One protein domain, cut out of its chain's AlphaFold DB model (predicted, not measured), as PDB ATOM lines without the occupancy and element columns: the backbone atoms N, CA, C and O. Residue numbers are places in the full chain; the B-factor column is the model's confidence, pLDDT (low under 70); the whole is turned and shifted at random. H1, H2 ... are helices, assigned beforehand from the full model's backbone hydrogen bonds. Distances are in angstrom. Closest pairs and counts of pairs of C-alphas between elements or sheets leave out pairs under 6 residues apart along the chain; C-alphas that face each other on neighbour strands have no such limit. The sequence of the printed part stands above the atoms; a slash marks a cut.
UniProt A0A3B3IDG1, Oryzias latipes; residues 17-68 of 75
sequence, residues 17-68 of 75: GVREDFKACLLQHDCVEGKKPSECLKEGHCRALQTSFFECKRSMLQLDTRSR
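Overview. This is residues 17 to 68 of the 75 residues of a protein of Oryzias latipes (UniProt A0A3B3IDG1). A helix, H1, and the first part of a much longer one, H4, lie side by side and run opposite ways, overlapping through residues 18 to 22 and 49 to 53. Two short helices, H2 and H3, make the turn between them at one end, while at the other end residues 57 to 68 stick out as a free arm that gives the model much of its length. The printed part has 52 residues with four named helices, H1, H2, H3 and H4 in that order, and no named strand; the class is all helix. The whole is loose, with a radius of gyration of the C-alphas of 13.2 A, and spans 43 by 18 by 14 A.

Arrangement. H1, residues 17 to 28, touches H4, residues 47 to 67, at a shallow tilt of 24 degrees, opposite ways. The closest C-alphas are those of Phe 22 and Leu 49, 5.8 A apart. H2, residues 30 to 33, is close to H1 but not clearly touching, with the C-alphas of Leu 26 and Val 32 closest at 7.1 A. H3, residues 37 to 43, and H2 only just touch, only at the corner by their link, with 3 pairs of C-alphas within 8 A; those of Cys 31 and Cys 40 are closest at 5.8 A. H3 is only just apart from H1, at 8.1 A between closest C-alphas, and only just apart from H4, at 8.5 A. Every O i to N i+4 pair is within hydrogen-bond range in H1 and H4, and 2 of 3 are in H3; H2 is too short for such a pair.

Along the chain. H1 begins at C-alpha 17, (165.561, 198.204, 177.378), and is 16.5 A long from first to last C-alpha. H2 measures 5.3 A and H3 9.9 A. H4 runs 29.6 A to C-alpha 67 at (151.973, 208.527, 161.555).

Size, cuts and confidence. The C-alphas of Gly 34 and Arg 68 are the two farthest apart, 42.8 A. The printed part has no cut, and its three links are tight. The mean pLDDT of the printed part is 72.8, with residues 30 to 34, 37, 45 and 59 to 68 under 70.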
ATOM      1  N   GLY A  17     165.595 199.068 176.188       81.62
ATOM      2  CA  GLY A  17     165.561 198.204 177.378       81.62
ATOM      3  C   GLY A  17     165.403 196.720 177.030       81.62
ATOM      4  O   GLY A  17     166.212 195.896 177.434       81.62
ATOM      5  N   VAL A  18     164.445 196.392 176.155       82.00
ATOM      6  CA  VAL A  18     164.236 195.010 175.686       82.00
ATOM      7  C   VAL A  18     165.443 194.494 174.894       82.00
ATOM      8  O   VAL A  18     165.748 193.305 174.932       82.00
ATOM      9  N   ARG A  19     166.148 195.370 174.167       80.81
ATOM     10  CA  ARG A  19     167.385 195.006 173.465       80.81
ATOM     11  C   ARG A  19     168.514 194.688 174.445       80.81
ATOM     12  O   ARG A  19     169.239 193.732 174.190       80.81
ATOM     13  N   GLU A  20     168.662 195.453 175.520       84.06
ATOM     14  CA  GLU A  20     169.662 195.189 176.557       84.06
ATOM     15  C   GLU A  20     169.371 193.874 177.285       84.06
ATOM     16  O   GLU A  20     170.263 193.034 177.383       84.06
ATOM     17  N   ASP A  21     168.115 193.618 177.657       84.31
ATOM     18  CA  ASP A  21     167.703 192.335 178.245       84.31
ATOM     19  C   ASP A  21     167.966 191.165 177.287       84.31
ATOM     20  O   ASP A  21     168.424 190.092 177.686       84.31
ATOM     21  N   PHE A  22     167.721 191.371 175.992       80.94
ATOM     22  CA  PHE A  22     167.978 190.364 174.971       80.94
ATOM     23  C   PHE A  22     169.475 190.090 174.780       80.94
ATOM     24  O   PHE A  22     169.870 188.930 174.661       80.94
ATOM     25  N   LYS A  23     170.322 191.129 174.799       80.56
ATOM     26  CA  LYS A  23     171.788 190.983 174.787       80.56
ATOM     27  C   LYS A  23     172.275 190.259 176.042       80.56
ATOM     28  O   LYS A  23     173.075 189.341 175.920       80.56
ATOM     29  N   ALA A  24     171.772 190.629 177.220       84.00
ATOM     30  CA  ALA A  24     172.129 189.992 178.483       84.00
ATOM     31  C   ALA A  24     171.756 188.504 178.490       84.00
ATOM     32  O   ALA A  24     172.572 187.670 178.868       84.00
ATOM     33  N   CYS A  25     170.571 188.155 177.986       83.69
ATOM     34  CA  CYS A  25     170.142 186.763 177.860       83.69
ATOM     35  C   CYS A  25     171.013 185.967 176.871       83.69
ATOM     36  O   CYS A  25     171.353 184.816 177.135       83.69
ATOM     37  N   LEU A  26     171.426 186.576 175.754       78.50
ATOM     38  CA  LEU A  26     172.355 185.949 174.806       78.50
ATOM     39  C   LEU A  26     173.777 185.811 175.358       78.50
ATOM     40  O   LEU A  26     174.457 184.871 174.982       78.50
ATOM     41  N   LEU A  27     174.223 186.724 176.223       77.50
ATOM     42  CA  LEU A  27     175.517 186.640 176.907       77.50
ATOM     43  C   LEU A  27     175.507 185.621 178.053       77.50
ATOM     44  O   LEU A  27     176.544 185.047 178.355       77.50
ATOM     45  N   GLN A  28     174.354 185.397 178.687       79.38
ATOM     46  CA  GLN A  28     174.173 184.350 179.699       79.38
ATOM     47  C   GLN A  28     174.115 182.942 179.104       79.38
ATOM     48  O   GLN A  28     174.367 181.973 179.813       79.38
ATOM     49  N   HIS A  29     173.735 182.817 177.833       70.12
ATOM     50  CA  HIS A  29     173.723 181.543 177.133       70.12
ATOM     51  C   HIS A  29     174.994 181.374 176.292       70.12
ATOM     52  O   HIS A  29     175.233 182.141 175.363       70.12
ATOM     53  N   ASP A  30     175.723 180.279 176.507       64.31
ATOM     54  CA  ASP A  30     176.993 179.951 175.824       64.31
ATOM     55  C   ASP A  30     176.880 179.744 174.301       64.31
ATOM     56  O   ASP A  30     177.850 179.425 173.617       64.31
ATOM     57  N   CYS A  31     175.697 179.935 173.713       69.62
ATOM     58  CA  CYS A  31     175.491 179.788 172.279       69.62
ATOM     59  C   CYS A  31     176.420 180.708 171.454       69.62
ATOM     60  O   CYS A  31     176.843 180.347 170.350       69.62
ATOM     61  N   VAL A  32     176.783 181.875 171.997       68.38
ATOM     62  CA  VAL A  32     177.666 182.847 171.331       68.38
ATOM     63  C   VAL A  32     179.152 182.457 171.421       68.38
ATOM     64  O   VAL A  32     179.948 182.954 170.627       68.38
ATOM     65  N   GLU A  33     179.544 181.535 172.310       66.44
ATOM     66  CA  GLU A  33     180.950 181.116 172.462       66.44
ATOM     67  C   GLU A  33     181.457 180.226 171.313       66.44
ATOM     68  O   GLU A  33     182.664 180.109 171.112       66.44
ATOM     69  N   GLY A  34     180.563 179.629 170.515       67.06
ATOM     70  CA  GLY A  34     180.949 178.726 169.417       67.06
ATOM     71  C   GLY A  34     180.261 178.971 168.073       67.06
ATOM     72  O   GLY A  34     180.678 178.399 167.064       67.06
ATOM     73  N   LYS A  35     179.212 179.800 168.025       70.06
ATOM     74  CA  LYS A  35     178.411 180.055 166.817       70.06
ATOM     75  C   LYS A  35     178.175 181.542 166.614       70.06
ATOM     76  O   LYS A  35     178.272 182.351 167.536       70.06
ATOM     77  N   LYS A  36     177.825 181.930 165.384       72.25
ATOM     78  CA  LYS A  36     177.442 183.323 165.125       72.25
ATOM     79  C   LYS A  36     176.140 183.637 165.879       72.25
ATOM     80  O   LYS A  36     175.233 182.804 165.872       72.25
ATOM     81  N   PRO A  37     175.955 184.863 166.403       69.00
ATOM     82  CA  PRO A  37     174.701 185.274 167.045       69.00
ATOM     83  C   PRO A  37     173.455 185.028 166.171       69.00
ATOM     84  O   PRO A  37     172.376 184.718 166.669       69.00
ATOM     85  N   SER A  38     173.611 185.103 164.843       70.94
ATOM     86  CA  SER A  38     172.570 184.788 163.855       70.94
ATOM     87  C   SER A  38     172.118 183.324 163.848       70.94
ATOM     88  O   SER A  38     170.989 183.042 163.452       70.94
ATOM     89  N   GLU A  39     172.978 182.390 164.248       73.19
ATOM     90  CA  GLU A  39     172.637 180.971 164.388       73.19
ATOM     91  C   GLU A  39     171.956 180.707 165.732       73.19
ATOM     92  O   GLU A  39     170.923 180.041 165.752       73.19
ATOM     93  N   CYS A  40     172.403 181.356 166.813       72.81
ATOM     94  CA  CYS A  40     171.703 181.338 168.106       72.81
ATOM     95  C   CYS A  40     170.267 181.856 168.017       72.81
ATOM     96  O   CYS A  40     169.347 181.321 168.637       72.81
ATOM     97  N   LEU A  41     170.060 182.876 167.181       71.75
ATOM     98  CA  LEU A  41     168.736 183.411 166.876       71.75
ATOM     99  C   LEU A  41     167.818 182.384 166.199       71.75
ATOM    100  O   LEU A  41     166.604 182.444 166.404       71.75
ATOM    101  N   LYS A  42     168.371 181.457 165.404       74.88
ATOM    102  CA  LYS A  42     167.616 180.377 164.743       74.88
ATOM    103  C   LYS A  42     167.357 179.194 165.672       74.88
ATOM    104  O   LYS A  42     166.322 178.552 165.539       74.88
ATOM    105  N   GLU A  43     168.250 178.944 166.626       75.94
ATOM    106  CA  GLU A  43     168.069 177.925 167.669       75.94
ATOM    107  C   GLU A  43     166.997 178.315 168.699       75.94
ATOM    108  O   GLU A  43     166.560 177.481 169.487       75.94
ATOM    109  N   GLY A  44     166.515 179.563 168.673       72.62
ATOM    110  CA  GLY A  44     165.387 180.006 169.493       72.62
ATOM    111  C   GLY A  44     165.747 180.242 170.959       72.62
ATOM    112  O   GLY A  44     164.869 180.178 171.820       72.62
ATOM    113  N   HIS A  45     167.017 180.528 171.250       69.69
ATOM    114  CA  HIS A  45     167.432 180.954 172.583       69.69
ATOM    115  C   HIS A  45     166.768 182.297 172.927       69.69
ATOM    116  O   HIS A  45     166.616 183.168 172.068       69.69
ATOM    117  N   CYS A  46     166.311 182.446 174.174       77.62
ATOM    118  CA  CYS A  46     165.611 183.645 174.650       77.62
ATOM    119  C   CYS A  46     164.310 183.974 173.878       77.62
ATOM    120  O   CYS A  46     163.980 185.142 173.679       77.62
ATOM    121  N   ARG A  47     163.530 182.962 173.457       80.81
ATOM    122  CA  ARG A  47     162.303 183.131 172.640       80.81
ATOM    123  C   ARG A  47     161.255 184.078 173.236       80.81
ATOM    124  O   ARG A  47     160.570 184.776 172.488       80.81
ATOM    125  N   ALA A  48     161.153 184.140 174.564       81.81
ATOM    126  CA  ALA A  48     160.289 185.095 175.259       81.81
ATOM    127  C   ALA A  48     160.714 186.550 174.982       81.81
ATOM    128  O   ALA A  48     159.898 187.365 174.556       81.81
ATOM    129  N   LEU A  49     162.009 186.843 175.126       81.62
ATOM    130  CA  LEU A  49     162.583 188.160 174.841       81.62
ATOM    131  C   LEU A  49     162.636 188.464 173.336       81.62
ATOM    132  O   LEU A  49     162.507 189.606 172.911       81.62
ATOM    133  N   GLN A  50     162.769 187.433 172.501       81.44
ATOM    134  CA  GLN A  50     162.671 187.568 171.051       81.44
ATOM    135  C   GLN A  50     161.258 188.025 170.652       81.44
ATOM    136  O   GLN A  50     161.103 188.947 169.851       81.44
ATOM    137  N   THR A  51     160.230 187.420 171.254       83.88
ATOM    138  CA  THR A  51     158.821 187.781 171.035       83.88
ATOM    139  C   THR A  51     158.552 189.208 171.500       83.88
ATOM    140  O   THR A  51     158.027 189.999 170.720       83.88
ATOM    141  N   SER A  52     159.000 189.583 172.701       82.25
ATOM    142  CA  SER A  52     158.826 190.950 173.206       82.25
ATOM    143  C   SER A  52     159.590 191.988 172.374       82.25
ATOM    144  O   SER A  52     159.071 193.075 172.117       82.25
ATOM    145  N   PHE A  53     160.781 191.658 171.860       81.31
ATOM    146  CA  PHE A  53     161.517 192.521 170.935       81.31
ATOM    147  C   PHE A  53     160.764 192.711 169.610       81.31
ATOM    148  O   PHE A  53     160.661 193.835 169.106       81.31
ATOM    149  N   PHE A  54     160.194 191.638 169.054       82.00
ATOM    150  CA  PHE A  54     159.369 191.709 167.847       82.00
ATOM    151  C   PHE A  54     158.067 192.479 168.071       82.00
ATOM    152  O   PHE A  54     157.686 193.263 167.204       82.00
ATOM    153  N   GLU A  55     157.406 192.311 169.213       82.19
ATOM    154  CA  GLU A  55     156.198 193.053 169.583       82.19
ATOM    155  C   GLU A  55     156.486 194.536 169.782       82.19
ATOM    156  O   GLU A  55     155.780 195.380 169.227       82.19
ATOM    157  N   CYS A  56     157.564 194.866 170.488       82.56
ATOM    158  CA  CYS A  56     157.972 196.246 170.687       82.56
ATOM    159  C   CYS A  56     158.305 196.911 169.341       82.56
ATOM    160  O   CYS A  56     157.790 197.985 169.022       82.56
ATOM    161  N   LYS A  57     159.052 196.226 168.463       77.12
ATOM    162  CA  LYS A  57     159.324 196.709 167.101       77.12
ATOM    163  C   LYS A  57     158.049 196.813 166.253       77.12
ATOM    164  O   LYS A  57     157.903 197.771 165.496       77.12
ATOM    165  N   ARG A  58     157.115 195.864 166.368       73.56
ATOM    166  CA  ARG A  58     155.830 195.854 165.645       73.56
ATOM    167  C   ARG A  58     154.921 196.999 166.087       73.56
ATOM    168  O   ARG A  58     154.327 197.638 165.225       73.56
ATOM    169  N   SER A  59     154.851 197.286 167.384       67.94
ATOM    170  CA  SER A  59     154.116 198.428 167.939       67.94
ATOM    171  C   SER A  59     154.682 199.752 167.418       67.94
ATOM    172  O   SER A  59     153.944 200.605 166.923       67.94
ATOM    173  N   MET A  60     156.012 199.880 167.386       64.44
ATOM    174  CA  MET A  60     156.684 201.056 166.825       64.44
ATOM    175  C   MET A  60     156.463 201.204 165.314       64.44
ATOM    176  O   MET A  60     156.187 202.303 164.843       64.44
ATOM    177  N   LEU A  61     156.510 200.114 164.541       56.84
ATOM    178  CA  LEU A  61     156.201 200.139 163.105       56.84
ATOM    179  C   LEU A  61     154.713 200.426 162.823       56.84
ATOM    180  O   LEU A  61     154.388 201.065 161.819       56.84
ATOM    181  N   GLN A  62     153.795 200.001 163.697       53.09
ATOM    182  CA  GLN A  62     152.379 200.382 163.623       53.09
ATOM    183  C   GLN A  62     152.159 201.870 163.925       53.09
ATOM    184  O   GLN A  62     151.329 202.516 163.281       53.09
ATOM    185  N   LEU A  63     152.919 202.432 164.867       53.44
ATOM    186  CA  LEU A  63     152.950 203.871 165.122       53.44
ATOM    187  C   LEU A  63     153.536 204.637 163.926       53.44
ATOM    188  O   LEU A  63     152.984 205.669 163.548       53.44
ATOM    189  N   ASP A  64     154.574 204.113 163.270       52.12
ATOM    190  CA  ASP A  64     155.208 204.735 162.095       52.12
ATOM    191  C   ASP A  64     154.296 204.705 160.846       52.12
ATOM    192  O   ASP A  64     154.106 205.706 160.157       52.12
ATOM    193  N   THR A  65     153.595 203.595 160.603       53.12
ATOM    194  CA  THR A  65     152.628 203.486 159.490       53.12
ATOM    195  C   THR A  65     151.343 204.295 159.706       53.12
ATOM    196  O   THR A  65     150.822 204.853 158.740       53.12
ATOM    197  N   ARG A  66     150.845 204.449 160.946       53.34
ATOM    198  CA  ARG A  66     149.742 205.391 161.262       53.34
ATOM    199  C   ARG A  66     150.184 206.856 161.248       53.34
ATOM    200  O   ARG A  66     149.365 207.721 160.940       53.34
ATOM    201  N   SER A  67     151.443 207.154 161.573       49.34
ATOM    202  CA  SER A  67     151.973 208.527 161.555       49.34
ATOM    203  C   SER A  67     152.342 209.018 160.153       49.34
ATOM    204  O   SER A  67     152.320 210.230 159.932       49.34
ATOM    205  N   ARG A  68     152.501 208.124 159.162       54.94
ATOM    206  CA  ARG A  68     152.533 208.509 157.735       54.94
ATOM    207  C   ARG A  68     151.300 209.301 157.285       54.94
ATOM    208  O   ARG A  68     151.433 210.149 156.414       54.94
TER     209      ARG A  68